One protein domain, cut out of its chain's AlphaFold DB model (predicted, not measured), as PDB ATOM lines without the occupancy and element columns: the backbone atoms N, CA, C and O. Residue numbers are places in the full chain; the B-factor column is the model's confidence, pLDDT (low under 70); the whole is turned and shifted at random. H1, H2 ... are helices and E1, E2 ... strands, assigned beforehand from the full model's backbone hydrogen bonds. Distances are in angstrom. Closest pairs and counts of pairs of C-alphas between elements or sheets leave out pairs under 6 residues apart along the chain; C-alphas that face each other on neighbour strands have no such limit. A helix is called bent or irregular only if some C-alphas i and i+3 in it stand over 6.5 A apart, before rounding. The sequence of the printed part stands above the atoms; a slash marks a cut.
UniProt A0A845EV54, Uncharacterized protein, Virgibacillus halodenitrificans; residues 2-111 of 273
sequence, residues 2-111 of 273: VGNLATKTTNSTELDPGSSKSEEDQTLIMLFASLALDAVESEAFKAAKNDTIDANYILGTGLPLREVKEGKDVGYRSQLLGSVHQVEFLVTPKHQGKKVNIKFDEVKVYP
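This is residues 2 to 111 of the 273 residues of an uncharacterized protein of Virgibacillus halodenitrificans (UniProt A0A845EV54). Two long, bent strands, E1 and E3, run side by side as a narrow, twisted ribbon, which the short strand E2 widens at one end, beside the first part of E3. H1, the longest helix, crosses one face of this sheet near E2, while the shorter H3 runs along the strands over the opposite face; before H1, residues 2 to 24 make a wide loop with no named element. The printed part has 110 residues, with three named helices and three named strands in the order H1 E1 H2 H3 E2 E3; the mixed sheet has the order E1 E3 E2, and the class is mixed, helices and strands. The whole is compact, with a radius of gyration of the C-alphas of 15.2 A, yet flat in outline, spanning 43 by 38 by 19 A.

Begin with the inner strand E3, residues 99 to 111, and its parallel neighbour E1, residues 52 to 63: their directions differ by 16 degrees, and N 55 and O 101 are 2.9 A apart, within hydrogen-bond range. E1 bends by 63 degrees at residue 58, and E3 by 72 degrees at residue 105. On the other side of E3 look for E2, residues 85 to 88, antiparallel to it at 132 degrees; the two form a hairpin, with N 100 and O 87 at 2.8 A. H1, residues 25 to 41, is on the sheet at a height of 5.0 A, and on the local plane it runs across the strands, at 81 degrees to E2. It lies over E2 and, only just, over E3, on which 3 of its C-alphas fall; the closest C-alphas of H1 and E3 are those of Ala 36 and Val 100, 5.8 A apart. On the opposite face find H3, residues 72 to 81, at a height of 8.5 A, along the strands at 7 degrees to E1 on the local plane. The closest C-alphas of H3 and E3 are those of Leu 81 and Phe 104, 5.5 A apart. H1 and H3 are apart. H2, residues 65 to 69, only grazes the sheet; the C-alphas of Leu 65 and Pro 111, the closest of H2 and E3, are 5.1 A apart. In H1, H2 and H3 every O i to N i+4 pair is within hydrogen-bond range.

Find C-alpha 25 at (131.045, 125.077, 198.448); from there H1 runs 24.3 A to C-alpha 41. E1 starts at C-alpha 52, at (126.969, 135.885, 177.988), and covers 30.5 A to C-alpha 63. H2 spans 6.3 A, H3 14.5 A and E2 10.2 A. E3 covers 31.7 A from C-alpha 99 to C-alpha 111 at (113.131, 123.492, 206.176).

The two C-alphas farthest apart are those of Asn 50 and Lys 69, at 43.8 A. The printed part has no cut, and no link between named elements is long: E1 to H2, H2 to H3 and H3 to E2 are tight, while H1 to E1 and E2 to E3 are short. The mean pLDDT of the printed part is 88.9, and the model's confidence is low, under 70, at residues 17 to 18 and 48 to 49.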
ATOM      1  N   VAL A   2     131.927 118.634 187.216       90.62
ATOM      2  CA  VAL A   2     130.785 118.543 188.148       90.62
ATOM      3  C   VAL A   2     129.880 117.364 187.774       90.62
ATOM      4  O   VAL A   2     129.931 116.884 186.635       90.62
ATOM      5  N   GLY A   3     129.082 116.877 188.727       87.38
ATOM      6  CA  GLY A   3     128.139 115.769 188.530       87.38
ATOM      7  C   GLY A   3     128.802 114.434 188.157       87.38
ATOM      8  O   GLY A   3     129.918 114.139 188.575       87.38
ATOM      9  N   ASN A   4     128.137 113.634 187.317       85.19
ATOM     10  CA  ASN A   4     128.591 112.286 186.918       85.19
ATOM     11  C   ASN A   4     129.970 112.256 186.225       85.19
ATOM     12  O   ASN A   4     130.598 111.208 186.123       85.19
ATOM     13  N   LEU A   5     130.443 113.382 185.683       85.94
ATOM     14  CA  LEU A   5     131.794 113.460 185.116       85.94
ATOM     15  C   LEU A   5     132.870 113.592 186.196       85.94
ATOM     16  O   LEU A   5     134.017 113.223 185.944       85.94
ATOM     17  N   ALA A   6     132.521 114.141 187.362       88.00
ATOM     18  CA  ALA A   6     133.417 114.222 188.508       88.00
ATOM     19  C   ALA A   6     133.599 112.849 189.164       88.00
ATOM     20  O   ALA A   6     134.716 112.504 189.510       88.00
ATOM     21  N   THR A   7     132.558 112.013 189.234       82.88
ATOM     22  CA  THR A   7     132.652 110.675 189.861       82.88
ATOM     23  C   THR A   7     133.612 109.720 189.144       82.88
ATOM     24  O   THR A   7     134.005 108.707 189.700       82.88
ATOM     25  N   LYS A   8     134.012 110.035 187.905       82.12
ATOM     26  CA  LYS A   8     134.969 109.249 187.108       82.12
ATOM     27  C   LYS A   8     136.423 109.697 187.276       82.12
ATOM     28  O   LYS A   8     137.293 109.229 186.546       82.12
ATOM     29  N   THR A   9     136.693 110.679 188.137       81.38
ATOM     30  CA  THR A   9     138.051 111.188 188.378       81.38
ATOM     31  C   THR A   9     138.591 110.699 189.709       81.38
ATOM     32  O   THR A   9     137.845 110.592 190.671       81.38
ATOM     33  N   THR A  10     139.902 110.484 189.787       77.50
ATOM     34  CA  THR A  10     140.584 109.978 190.988       77.50
ATOM     35  C   THR A  10     140.601 110.955 192.167       77.50
ATOM     36  O   THR A  10     140.938 110.562 193.276       77.50
ATOM     37  N   ASN A  11     140.256 112.225 191.939       82.75
ATOM     38  CA  ASN A  11     140.203 113.293 192.937       82.75
ATOM     39  C   ASN A  11     138.786 113.870 193.107       82.75
ATOM     40  O   ASN A  11     138.629 115.064 193.365       82.75
ATOM     41  N   SER A  12     137.754 113.053 192.896       83.69
ATOM     42  CA  SER A  12     136.373 113.460 193.152       83.69
ATOM     43  C   SER A  12     136.145 113.725 194.639       83.69
ATOM     44  O   SER A  12     136.583 112.935 195.472       83.69
ATOM     45  N   THR A  13     135.403 114.783 194.960       81.50
ATOM     46  CA  THR A  13     134.927 115.061 196.318       81.50
ATOM     47  C   THR A  13     133.426 114.806 196.417       81.50
ATOM     48  O   THR A  13     132.654 115.102 195.498       81.50
ATOM     49  N   GLU A  14     133.009 114.236 197.541       79.56
ATOM     50  CA  GLU A  14     131.613 114.108 197.948       79.56
ATOM     51  C   GLU A  14     131.442 114.826 199.286       79.56
ATOM     52  O   GLU A  14     132.418 115.032 200.002       79.56
ATOM     53  N   LEU A  15     130.206 115.197 199.614       79.25
ATOM     54  CA  LEU A  15     129.911 115.807 200.903       79.25
ATOM     55  C   LEU A  15     130.258 114.828 202.033       79.25
ATOM     56  O   LEU A  15     129.866 113.655 201.991       79.25
ATOM     57  N   ASP A  16     130.952 115.333 203.047       71.31
ATOM     58  CA  ASP A  16     131.319 114.558 204.226       71.31
ATOM     59  C   ASP A  16     130.172 114.495 205.250       71.31
ATOM     60  O   ASP A  16     129.448 115.475 205.444       71.31
ATOM     61  N   PRO A  17     129.993 113.365 205.959       66.62
ATOM     62  CA  PRO A  17     129.044 113.291 207.061       66.62
ATOM     63  C   PRO A  17     129.320 114.366 208.122       66.62
ATOM     64  O   PRO A  17     130.418 114.454 208.666       66.62
ATOM     65  N   GLY A  18     128.294 115.149 208.463       66.88
ATOM     66  CA  GLY A  18     128.378 116.180 209.501       66.88
ATOM     67  C   GLY A  18     128.768 117.573 209.007       66.88
ATOM     68  O   GLY A  18     128.733 118.501 209.816       66.88
ATOM     69  N   SER A  19     129.067 117.746 207.716       74.62
ATOM     70  CA  SER A  19     129.164 119.079 207.123       74.62
ATOM     71  C   SER A  19     127.818 119.810 207.140       74.62
ATOM     72  O   SER A  19     126.750 119.198 207.235       74.62
ATOM     73  N   SER A  20     127.871 121.144 207.100       80.69
ATOM     74  CA  SER A  20     126.674 121.987 207.032       80.69
ATOM     75  C   SER A  20     126.402 122.360 205.588       80.69
ATOM     76  O   SER A  20     127.237 122.989 204.940       80.69
ATOM     77  N   LYS A  21     125.225 122.005 205.079       82.50
ATOM     78  CA  LYS A  21     124.840 122.235 203.687       82.50
ATOM     79  C   LYS A  21     124.972 123.706 203.298       82.50
ATOM     80  O   LYS A  21     125.349 123.995 202.162       82.50
ATOM     81  N   SER A  22     124.686 124.622 204.225       85.94
ATOM     82  CA  SER A  22     124.789 126.065 203.996       85.94
ATOM     83  C   SER A  22     126.220 126.592 203.862       85.94
ATOM     84  O   SER A  22     126.403 127.708 203.390       85.94
ATOM     85  N   GLU A  23     127.220 125.840 204.321       86.06
ATOM     86  CA  GLU A  23     128.628 126.261 204.396       86.06
ATOM     87  C   GLU A  23     129.519 125.513 203.390       86.06
ATOM     88  O   GLU A  23     130.687 125.850 203.225       86.06
ATOM     89  N   GLU A  24     128.970 124.514 202.702       86.00
ATOM     90  CA  GLU A  24     129.698 123.665 201.765       86.00
ATOM     91  C   GLU A  24     129.691 124.234 200.342       86.00
ATOM     92  O   GLU A  24     128.656 124.267 199.672       86.00
ATOM     93  N   ASP A  25     130.872 124.579 199.821       88.38
ATOM     94  CA  ASP A  25     131.045 125.077 198.448       88.38
ATOM     95  C   ASP A  25     130.469 124.114 197.403       88.38
ATOM     96  O   ASP A  25     129.935 124.533 196.373       88.38
ATOM     97  N   GLN A  26     130.535 122.806 197.667       89.44
ATOM     98  CA  GLN A  26     130.016 121.796 196.751       89.44
ATOM     99  C   GLN A  26     128.512 121.979 196.482       89.44
ATOM    100  O   GLN A  26     128.066 121.761 195.353       89.44
ATOM    101  N   THR A  27     127.725 122.406 197.477       88.44
ATOM    102  CA  THR A  27     126.275 122.598 197.315       88.44
ATOM    103  C   THR A  27     125.984 123.797 196.414       88.44
ATOM    104  O   THR A  27     125.141 123.709 195.517       88.44
ATOM    105  N   LEU A  28     126.750 124.878 196.576       91.62
ATOM    106  CA  LEU A  28     126.676 126.084 195.755       91.62
ATOM    107  C   LEU A  28     127.114 125.814 194.315       91.62
ATOM    108  O   LEU A  28     126.417 126.197 193.377       91.62
ATOM    109  N   ILE A  29     128.217 125.088 194.123       93.88
ATOM    110  CA  ILE A  29     128.699 124.697 192.791       93.88
ATOM    111  C   ILE A  29     127.626 123.895 192.047       93.88
ATOM    112  O   ILE A  29     127.370 124.157 190.871       93.88
ATOM    113  N   MET A  30     126.975 122.939 192.716       93.12
ATOM    114  CA  MET A  30     125.915 122.137 192.100       93.12
ATOM    115  C   MET A  30     124.661 122.966 191.783       93.12
ATOM    116  O   MET A  30     124.073 122.782 190.713       93.12
ATOM    117  N   LEU A  31     124.281 123.901 192.659       94.56
ATOM    118  CA  LEU A  31     123.187 124.844 192.418       94.56
ATOM    119  C   LEU A  31     123.469 125.717 191.187       94.56
ATOM    120  O   LEU A  31     122.666 125.745 190.254       94.56
ATOM    121  N   PHE A  32     124.624 126.384 191.147       96.25
ATOM    122  CA  PHE A  32     124.979 127.289 190.055       96.25
ATOM    123  C   PHE A  32     125.175 126.554 188.734       96.25
ATOM    124  O   PHE A  32     124.735 127.046 187.702       96.25
ATOM    125  N   ALA A  33     125.770 125.358 188.746       96.06
ATOM    126  CA  ALA A  33     125.888 124.544 187.541       96.06
ATOM    127  C   ALA A  33     124.513 124.157 186.969       96.06
ATOM    128  O   ALA A  33     124.336 124.170 185.753       96.06
ATOM    129  N   SER A  34     123.542 123.844 187.834       95.62
ATOM    130  CA  SER A  34     122.182 123.475 187.418       95.62
ATOM    131  C   SER A  34     121.421 124.673 186.848       95.62
ATOM    132  O   SER A  34     120.837 124.568 185.774       95.62
ATOM    133  N   LEU A  35     121.485 125.826 187.519       96.81
ATOM    134  CA  LEU A  35     120.868 127.067 187.041       96.81
ATOM    135  C   LEU A  35     121.520 127.576 185.753       96.81
ATOM    136  O   LEU A  35     120.830 128.026 184.849       96.81
ATOM    137  N   ALA A  36     122.844 127.471 185.628       96.44
ATOM    138  CA  ALA A  36     123.527 127.834 184.395       96.44
ATOM    139  C   ALA A  36     123.093 126.943 183.227       96.44
ATOM    140  O   ALA A  36     122.969 127.440 182.111       96.44
ATOM    141  N   LEU A  37     122.883 125.641 183.473       95.19
ATOM    142  CA  LEU A  37     122.409 124.708 182.451       95.19
ATOM    143  C   LEU A  37     120.980 125.049 182.018       95.19
ATOM    144  O   LEU A  37     120.731 125.177 180.823       95.19
ATOM    145  N   ASP A  38     120.086 125.287 182.980       95.56
ATOM    146  CA  ASP A  38     118.733 125.781 182.709       95.56
ATOM    147  C   ASP A  38     118.766 127.077 181.883       95.56
ATOM    148  O   ASP A  38     118.123 127.162 180.842       95.56
ATOM    149  N   ALA A  39     119.601 128.049 182.260       95.38
ATOM    150  CA  ALA A  39     119.698 129.328 181.563       95.38
ATOM    151  C   ALA A  39     120.141 129.206 180.095       95.38
ATOM    152  O   ALA A  39     119.683 129.975 179.252       95.38
ATOM    153  N   VAL A  40     121.045 128.270 179.770       93.62
ATOM    154  CA  VAL A  40     121.525 128.074 178.387       93.62
ATOM    155  C   VAL A  40     120.628 127.173 177.539       93.62
ATOM    156  O   VAL A  40     120.805 127.156 176.315       93.62
ATOM    157  N   GLU A  41     119.738 126.397 178.160       92.50
ATOM    158  CA  GLU A  41     118.773 125.512 177.491       92.50
ATOM    159  C   GLU A  41     117.379 126.146 177.371       92.50
ATOM    160  O   GLU A  41     116.633 125.826 176.446       92.50
ATOM    161  N   SER A  42     117.040 127.060 178.276       88.94
ATOM    162  CA  SER A  42     115.762 127.757 178.318       88.94
ATOM    163  C   SER A  42     115.647 128.813 177.221       88.94
ATOM    164  O   SER A  42     116.564 129.588 176.958       88.94
ATOM    165  N   GLU A  43     114.462 128.907 176.621       84.69
ATOM    166  CA  GLU A  43     114.121 129.982 175.683       84.69
ATOM    167  C   GLU A  43     113.795 131.309 176.396       84.69
ATOM    168  O   GLU A  43     113.679 132.354 175.749       84.69
ATOM    169  N   ALA A  44     113.639 131.281 177.727       86.94
ATOM    170  CA  ALA A  44     113.292 132.455 178.527       86.94
ATOM    171  C   ALA A  44     114.449 133.457 178.638       86.94
ATOM    172  O   ALA A  44     114.212 134.656 178.797       86.94
ATOM    173  N   PHE A  45     115.691 132.982 178.521       87.19
ATOM    174  CA  PHE A  45     116.880 133.815 178.606       87.19
ATOM    175  C   PHE A  45     117.523 133.942 177.232       87.19
ATOM    176  O   PHE A  45     117.776 132.966 176.530       87.19
ATOM    177  N   LYS A  46     117.790 135.180 176.822       76.12
ATOM    178  CA  LYS A  46     118.484 135.458 175.565       76.12
ATOM    179  C   LYS A  46     119.931 135.793 175.862       76.12
ATOM    180  O   LYS A  46     120.222 136.487 176.834       76.12
ATOM    181  N   ALA A  47     120.825 135.332 174.993       74.06
ATOM    182  CA  ALA A  47     122.209 135.770 175.026       74.06
ATOM    183  C   ALA A  47     122.260 137.300 174.913       74.06
ATOM    184  O   ALA A  47     121.713 137.893 173.978       74.06
ATOM    185  N   ALA A  48     122.905 137.924 175.890       69.75
ATOM    186  CA  ALA A  48     123.358 139.295 175.806       69.75
ATOM    187  C   ALA A  48     124.577 139.369 174.862       69.75
ATOM    188  O   ALA A  48     124.868 138.458 174.082       69.75
ATOM    189  N   LYS A  49     125.311 140.485 174.892       69.75
ATOM    190  CA  LYS A  49     126.535 140.633 174.089       69.75
ATOM    191  C   LYS A  49     127.592 139.596 174.511       69.75
ATOM    192  O   LYS A  49     127.740 139.319 175.696       69.75
ATOM    193  N   ASN A  50     128.371 139.100 173.546       71.75
ATOM    194  CA  ASN A  50     129.520 138.199 173.744       71.75
ATOM    195  C   ASN A  50     129.186 136.837 174.390       71.75
ATOM    196  O   ASN A  50     129.867 136.432 175.331       71.75
ATOM    197  N   ASP A  51     128.137 136.151 173.923       82.38
ATOM    198  CA  ASP A  51     127.755 134.798 174.385       82.38
ATOM    199  C   ASP A  51     127.561 134.672 175.910       82.38
ATOM    200  O   ASP A  51     127.663 133.588 176.495       82.38
ATOM    201  N   THR A  52     127.266 135.800 176.559       92.50
ATOM    202  CA  THR A  52     126.969 135.885 177.988       92.50
ATOM    203  C   THR A  52     125.461 135.983 178.175       92.50
ATOM    204  O   THR A  52     124.810 136.776 177.505       92.50
ATOM    205  N   ILE A  53     124.894 135.178 179.065       94.44
ATOM    206  CA  ILE A  53     123.477 135.194 179.430       94.44
ATOM    207  C   ILE A  53     123.354 135.809 180.822       94.44
ATOM    208  O   ILE A  53     123.978 135.320 181.758       94.44
ATOM    209  N   ASP A  54     122.537 136.848 180.965       94.56
ATOM    210  CA  ASP A  54     122.156 137.380 182.274       94.56
ATOM    211  C   ASP A  54     120.829 136.732 182.691       94.56
ATOM    212  O   ASP A  54     119.793 136.960 182.061       94.56
ATOM    213  N   ALA A  55     120.866 135.892 183.725       95.31
ATOM    214  CA  ALA A  55     119.729 135.108 184.186       95.31
ATOM    215  C   ALA A  55     119.342 135.505 185.617       95.31
ATOM    216  O   ALA A  55     120.101 135.299 186.569       95.31
ATOM    217  N   ASN A  56     118.142 136.073 185.757       95.31
ATOM    218  CA  ASN A  56     117.555 136.412 187.049       95.31
ATOM    219  C   ASN A  56     116.579 135.313 187.481       95.31
ATOM    220  O   ASN A  56     115.688 134.941 186.716       95.31
ATOM    221  N   TYR A  57     116.727 134.832 188.714       96.25
ATOM    222  CA  TYR A  57     115.893 133.782 189.292       96.25
ATOM    223  C   TYR A  57     115.219 134.230 190.592       96.25
ATOM    224  O   TYR A  57     115.772 135.000 191.379       96.25
ATOM    225  N   ILE A  58     114.042 133.663 190.856       95.94
ATOM    226  CA  ILE A  58     113.486 133.551 192.207       95.94
ATOM    227  C   ILE A  58     113.811 132.139 192.688       95.94
ATOM    228  O   ILE A  58     113.363 131.161 192.091       95.94
ATOM    229  N   LEU A  59     114.603 132.028 193.750       95.25
ATOM    230  CA  LEU A  59     115.078 130.746 194.258       95.25
ATOM    231  C   LEU A  59     114.284 130.322 195.495       95.25
ATOM    232  O   LEU A  59     114.367 130.956 196.545       95.25
ATOM    233  N   GLY A  60     113.567 129.206 195.383       92.56
ATOM    234  CA  GLY A  60     113.132 128.417 196.533       92.56
ATOM    235  C   GLY A  60     114.131 127.291 196.781       92.56
ATOM    236  O   GLY A  60     114.374 126.488 195.884       92.56
ATOM    237  N   THR A  61     114.721 127.232 197.972       91.06
ATOM    238  CA  THR A  61     115.680 126.182 198.349       91.06
ATOM    239  C   THR A  61     115.421 125.672 199.766       91.06
ATOM    240  O   THR A  61     114.627 126.250 200.511       91.06
ATOM    241  N   GLY A  62     116.070 124.565 200.120       87.81
ATOM    242  CA  GLY A  62     115.913 123.883 201.397       87.81
ATOM    243  C   GLY A  62     117.222 123.751 202.170       87.81
ATOM    244  O   GLY A  62     118.262 123.456 201.570       87.81
ATOM    245  N   LEU A  63     117.150 123.921 203.491       87.25
ATOM    246  CA  LEU A  63     118.200 123.521 204.431       87.25
ATOM    247  C   LEU A  63     117.684 122.425 205.376       87.25
ATOM    248  O   LEU A  63     116.488 122.424 205.704       87.25
ATOM    249  N   PRO A  64     118.574 121.532 205.851       82.88
ATOM    250  CA  PRO A  64     118.254 120.597 206.919       82.88
ATOM    251  C   PRO A  64     117.684 121.333 208.124       82.88
ATOM    252  O   PRO A  64     118.107 122.447 208.454       82.88
ATOM    253  N   LEU A  65     116.736 120.706 208.818       80.38
ATOM    254  CA  LEU A  65     116.008 121.384 209.891       80.38
ATOM    255  C   LEU A  65     116.947 121.883 210.999       80.38
ATOM    256  O   LEU A  65     116.741 122.959 211.564       80.38
ATOM    257  N   ARG A  66     117.989 121.104 211.306       80.88
ATOM    258  CA  ARG A  66     119.004 121.476 212.298       80.88
ATOM    259  C   ARG A  66     119.675 122.807 211.946       80.88
ATOM    260  O   ARG A  66     119.800 123.659 212.816       80.88
ATOM    261  N   GLU A  67     120.050 123.000 210.684       85.44
ATOM    262  CA  GLU A  67     120.728 124.219 210.228       85.44
ATOM    263  C   GLU A  67     119.801 125.439 210.273       85.44
ATOM    264  O   GLU A  67     120.233 126.531 210.642       85.44
ATOM    265  N   VAL A  68     118.509 125.254 209.977       85.50
ATOM    266  CA  VAL A  68     117.508 126.324 210.130       85.50
ATOM    267  C   VAL A  68     117.360 126.725 211.602       85.50
ATOM    268  O   VAL A  68     117.366 127.911 211.916       85.50
ATOM    269  N   LYS A  69     117.308 125.760 212.529       83.31
ATOM    270  CA  LYS A  69     117.262 126.044 213.977       83.31
ATOM    271  C   LYS A  69     118.512 126.754 214.496       83.31
ATOM    272  O   LYS A  69     118.429 127.524 215.449       83.31
ATOM    273  N   GLU A  70     119.660 126.491 213.883       87.62
ATOM    274  CA  GLU A  70     120.926 127.171 214.166       87.62
ATOM    275  C   GLU A  70     120.992 128.583 213.543       87.62
ATOM    276  O   GLU A  70     121.954 129.312 213.784       87.62
ATOM    277  N   GLY A  71     119.977 128.997 212.769       88.88
ATOM    278  CA  GLY A  71     119.894 130.314 212.131       88.88
ATOM    279  C   GLY A  71     120.774 130.467 210.888       88.88
ATOM    280  O   GLY A  71     121.070 131.591 210.468       88.88
ATOM    281  N   LYS A  72     121.230 129.354 210.297       90.88
ATOM    282  CA  LYS A  72     122.129 129.372 209.128       90.88
ATOM    283  C   LYS A  72     121.439 129.822 207.840       90.88
ATOM    284  O   LYS A  72     122.101 130.259 206.898       90.88
ATOM    285  N   ASP A  73     120.111 129.777 207.803       91.00
ATOM    286  CA  ASP A  73     119.283 130.211 206.679       91.00
ATOM    287  C   ASP A  73     119.497 131.690 206.324       91.00
ATOM    288  O   ASP A  73     119.558 132.034 205.142       91.00
ATOM    289  N   VAL A  74     119.693 132.559 207.322       91.50
ATOM    290  CA  VAL A  74     119.917 133.998 207.111       91.50
ATOM    291  C   VAL A  74     121.229 134.252 206.369       91.50
ATOM    292  O   VAL A  74     121.253 134.992 205.379       91.50
ATOM    293  N   GLY A  75     122.318 133.628 206.827       90.50
ATOM    294  CA  GLY A  75     123.640 133.751 206.210       90.50
ATOM    295  C   GLY A  75     123.654 133.184 204.793       90.50
ATOM    296  O   GLY A  75     124.070 133.869 203.858       90.50
ATOM    297  N   TYR A  76     123.090 131.985 204.625       92.62
ATOM    298  CA  TYR A  76     122.969 131.318 203.332       92.62
ATOM    299  C   TYR A  76     122.183 132.159 202.315       92.62
ATOM    300  O   TYR A  76     122.616 132.374 201.181       92.62
ATOM    301  N   ARG A  77     121.045 132.723 202.741       94.31
ATOM    302  CA  ARG A  77     120.227 133.621 201.918       94.31
ATOM    303  C   ARG A  77     120.994 134.876 201.504       94.31
ATOM    304  O   ARG A  77     120.919 135.279 200.343       94.31
ATOM    305  N   SER A  78     121.715 135.492 202.442       92.38
ATOM    306  CA  SER A  78     122.505 136.704 202.196       92.38
ATOM    307  C   SER A  78     123.618 136.460 201.173       92.38
ATOM    308  O   SER A  78     123.771 137.241 200.232       92.38
ATOM    309  N   GLN A  79     124.336 135.338 201.298       91.06
ATOM    310  CA  GLN A  79     125.395 134.939 200.368       91.06
ATOM    311  C   GLN A  79     124.878 134.793 198.930       91.06
ATOM    312  O   GLN A  79     125.539 135.230 197.984       91.06
ATOM    313  N   LEU A  80     123.687 134.212 198.762       93.75
ATOM    314  CA  LEU A  80     123.064 134.025 197.454       93.75
ATOM    315  C   LEU A  80     122.572 135.353 196.856       93.75
ATOM    316  O   LEU A  80     122.918 135.657 195.717       93.75
ATOM    317  N   LEU A  81     121.814 136.154 197.615       94.06
ATOM    318  CA  LEU A  81     121.218 137.415 197.140       94.06
ATOM    319  C   LEU A  81     122.238 138.528 196.871       94.06
ATOM    320  O   LEU A  81     122.044 139.334 195.963       94.06
ATOM    321  N   GLY A  82     123.293 138.614 197.682       89.50
ATOM    322  CA  GLY A  82     124.216 139.752 197.682       89.50
ATOM    323  C   GLY A  82     125.201 139.794 196.513       89.50
ATOM    324  O   GLY A  82     125.983 140.739 196.421       89.50
ATOM    325  N   SER A  83     125.185 138.788 195.636       90.12
ATOM    326  CA  SER A  83     126.230 138.569 194.636       90.12
ATOM    327  C   SER A  83     125.655 138.226 193.264       90.12
ATOM    328  O   SER A  83     124.568 137.663 193.143       90.12
ATOM    329  N   VAL A  84     126.424 138.541 192.220       95.00
ATOM    330  CA  VAL A  84     126.234 137.978 190.879       95.00
ATOM    331  C   VAL A  84     127.218 136.826 190.726       95.00
ATOM    332  O   VAL A  84     128.422 137.014 190.896       95.00
ATOM    333  N   HIS A  85     126.708 135.640 190.404       95.62
ATOM    334  CA  HIS A  85     127.493 134.410 190.312       95.62
ATOM    335  C   HIS A  85     127.714 134.070 188.841       95.62
ATOM    336  O   HIS A  85     126.751 133.839 188.116       95.62
ATOM    337  N   GLN A  86     128.962 134.050 188.374       96.19
ATOM    338  CA  GLN A  86     129.262 133.740 186.975       96.19
ATOM    339  C   GLN A  86     129.688 132.279 186.806       96.19
ATOM    340  O   GLN A  86     130.603 131.809 187.480       96.19
ATOM    341  N   VAL A  87     129.066 131.583 185.854       97.00
ATOM    342  CA  VAL A  87     129.432 130.223 185.436       97.00
ATOM    343  C   VAL A  87     129.860 130.240 183.973       97.00
ATOM    344  O   VAL A  87     129.147 130.764 183.120       97.00
ATOM    345  N   GLU A  88     131.011 129.640 183.669       96.12
ATOM    346  CA  GLU A  88     131.512 129.473 182.301       96.12
ATOM    347  C   GLU A  88     131.575 127.991 181.916       96.12
ATOM    348  O   GLU A  88     132.174 127.158 182.604       96.12
ATOM    349  N   PHE A  89     130.982 127.656 180.774       95.38
ATOM    350  CA  PHE A  89     131.010 126.307 180.226       95.38
ATOM    351  C   PHE A  89     132.303 126.072 179.442       95.38
ATOM    352  O   PHE A  89     132.387 126.354 178.253       95.38
ATOM    353  N   LEU A  90     133.321 125.502 180.085       94.25
ATOM    354  CA  LEU A  90     134.634 125.325 179.445       94.25
ATOM    355  C   LEU A  90     134.666 124.220 178.378       94.25
ATOM    356  O   LEU A  90     135.336 124.359 177.360       94.25
ATOM    357  N   VAL A  91     133.981 123.102 178.627       91.12
ATOM    358  CA  VAL A  91     134.073 121.879 177.798       91.12
ATOM    359  C   VAL A  91     132.724 121.188 177.586       91.12
ATOM    360  O   VAL A  91     132.671 120.057 177.108       91.12
ATOM    361  N   THR A  92     131.623 121.830 177.978       91.88
ATOM    362  CA  THR A  92     130.286 121.237 177.863       91.88
ATOM    363  C   THR A  92     129.844 121.253 176.399       91.88
ATOM    364  O   THR A  92     129.766 122.336 175.809       91.88
ATOM    365  N   PRO A  93     129.532 120.092 175.788       89.75
ATOM    366  CA  PRO A  93     129.087 120.042 174.397       89.75
ATOM    367  C   PRO A  93     127.903 120.984 174.148       89.75
ATOM    368  O   PRO A  93     127.021 121.080 174.992       89.75
ATOM    369  N   LYS A  94     127.876 121.666 172.994       90.06
ATOM    370  CA  LYS A  94     126.864 122.673 172.584       90.06
ATOM    371  C   LYS A  94     126.844 123.992 173.371       90.06
ATOM    372  O   LYS A  94     126.279 124.971 172.884       90.06
ATOM    373  N   HIS A  95     127.468 124.041 174.545       92.19
ATOM    374  CA  HIS A  95     127.474 125.225 175.409       92.19
ATOM    375  C   HIS A  95     128.880 125.778 175.653       92.19
ATOM    376  O   HIS A  95     129.024 126.762 176.365       92.19
ATOM    377  N   GLN A  96     129.909 125.177 175.056       93.50
ATOM    378  CA  GLN A  96     131.298 125.587 175.226       93.50
ATOM    379  C   GLN A  96     131.508 127.083 174.941       93.50
ATOM    380  O   GLN A  96     131.062 127.595 173.916       93.50
ATOM    381  N   GLY A  97     132.204 127.764 175.853       92.38
ATOM    382  CA  GLY A  97     132.499 129.196 175.804       92.38
ATOM    383  C   GLY A  97     131.358 130.103 176.274       92.38
ATOM    384  O   GLY A  97     131.595 131.288 176.498       92.38
ATOM    385  N   LYS A  98     130.140 129.575 176.469       93.88
ATOM    386  CA  LYS A  98     129.023 130.366 176.997       93.88
ATOM    387  C   LYS A  98     129.260 130.718 178.460       93.88
ATOM    388  O   LYS A  98     129.728 129.888 179.247       93.88
ATOM    389  N   LYS A  99     128.865 131.936 178.821       96.25
ATOM    390  CA  LYS A  99     128.901 132.449 180.193       96.25
ATOM    391  C   LYS A  99     127.490 132.722 180.675       96.25
ATOM    392  O   LYS A  99     126.665 133.201 179.906       96.25
ATOM    393  N   VAL A 100     127.220 132.448 181.941       96.94
ATOM    394  CA  VAL A 100     125.943 132.768 182.580       96.94
ATOM    395  C   VAL A 100     126.222 133.568 183.837       96.94
ATOM    396  O   VAL A 100     126.899 133.078 184.737       96.94
ATOM    397  N   ASN A 101     125.704 134.788 183.897       96.94
ATOM    398  CA  ASN A 101     125.630 135.581 185.112       96.94
ATOM    399  C   ASN A 101     124.299 135.269 185.793       96.94
ATOM    400  O   ASN A 101     123.237 135.623 185.287       96.94
ATOM    401  N   ILE A 102     124.363 134.598 186.933       97.44
ATOM    402  CA  ILE A 102     123.206 134.225 187.738       97.44
ATOM    403  C   ILE A 102     123.024 135.283 188.816       97.44
ATOM    404  O   ILE A 102     123.940 135.566 189.593       97.44
ATOM    405  N   LYS A 103     121.821 135.839 188.891       96.88
ATOM    406  CA  LYS A 103     121.406 136.739 189.960       96.88
ATOM    407  C   LYS A 103     120.081 136.259 190.540       96.88
ATOM    408  O   LYS A 103     119.244 135.702 189.832       96.88
ATOM    409  N   PHE A 104     119.886 136.494 191.830       97.50
ATOM    410  CA  PHE A 104     118.626 136.198 192.498       97.50
ATOM    411  C   PHE A 104     117.900 137.488 192.858       97.50
ATOM    412  O   PHE A 104     118.459 138.343 193.545       97.50
ATOM    413  N   ASP A 105     116.654 137.617 192.407       95.31
ATOM    414  CA  ASP A 105     115.776 138.720 192.812       95.31
ATOM    415  C   ASP A 105     115.175 138.446 194.196       95.31
ATOM    416  O   ASP A 105     115.013 139.348 195.017       95.31
ATOM    417  N   GLU A 106     114.893 137.173 194.480       96.19
ATOM    418  CA  GLU A 106     114.439 136.708 195.781       96.19
ATOM    419  C   GLU A 106     114.993 135.304 196.063       96.19
ATOM    420  O   GLU A 106     115.047 134.449 195.179       96.19
ATOM    421  N   VAL A 107     115.389 135.060 197.312       95.69
ATOM    422  CA  VAL A 107     115.768 133.736 197.817       95.69
ATOM    423  C   VAL A 107     114.901 133.441 199.032       95.69
ATOM    424  O   VAL A 107     114.873 134.239 199.975       95.69
ATOM    425  N   LYS A 108     114.206 132.303 199.014       92.69
ATOM    426  CA  LYS A 108     113.441 131.758 200.138       92.69
ATOM    427  C   LYS A 108     114.050 130.425 200.544       92.69
ATOM    428  O   LYS A 108     114.186 129.525 199.717       92.69
ATOM    429  N   VAL A 109     114.414 130.323 201.817       91.19
ATOM    430  CA  VAL A 109     114.987 129.117 202.410       91.19
ATOM    431  C   VAL A 109     113.929 128.497 203.310       91.19
ATOM    432  O   VAL A 109     113.396 129.171 204.188       91.19
ATOM    433  N   TYR A 110     113.606 127.233 203.064       87.56
ATOM    434  CA  TYR A 110     112.626 126.477 203.837       87.56
ATOM    435  C   TYR A 110     113.296 125.287 204.535       87.56
ATOM    436  O   TYR A 110     114.271 124.746 204.013       87.56
ATOM    437  N   PRO A 111     112.771 124.812 205.674       84.81
ATOM    438  CA  PRO A 111     113.131 123.492 206.176       84.81
ATOM    439  C   PRO A 111     112.765 122.418 205.143       84.81
ATOM    440  O   PRO A 111     111.647 122.422 204.621       84.81
TER     441      PRO A 111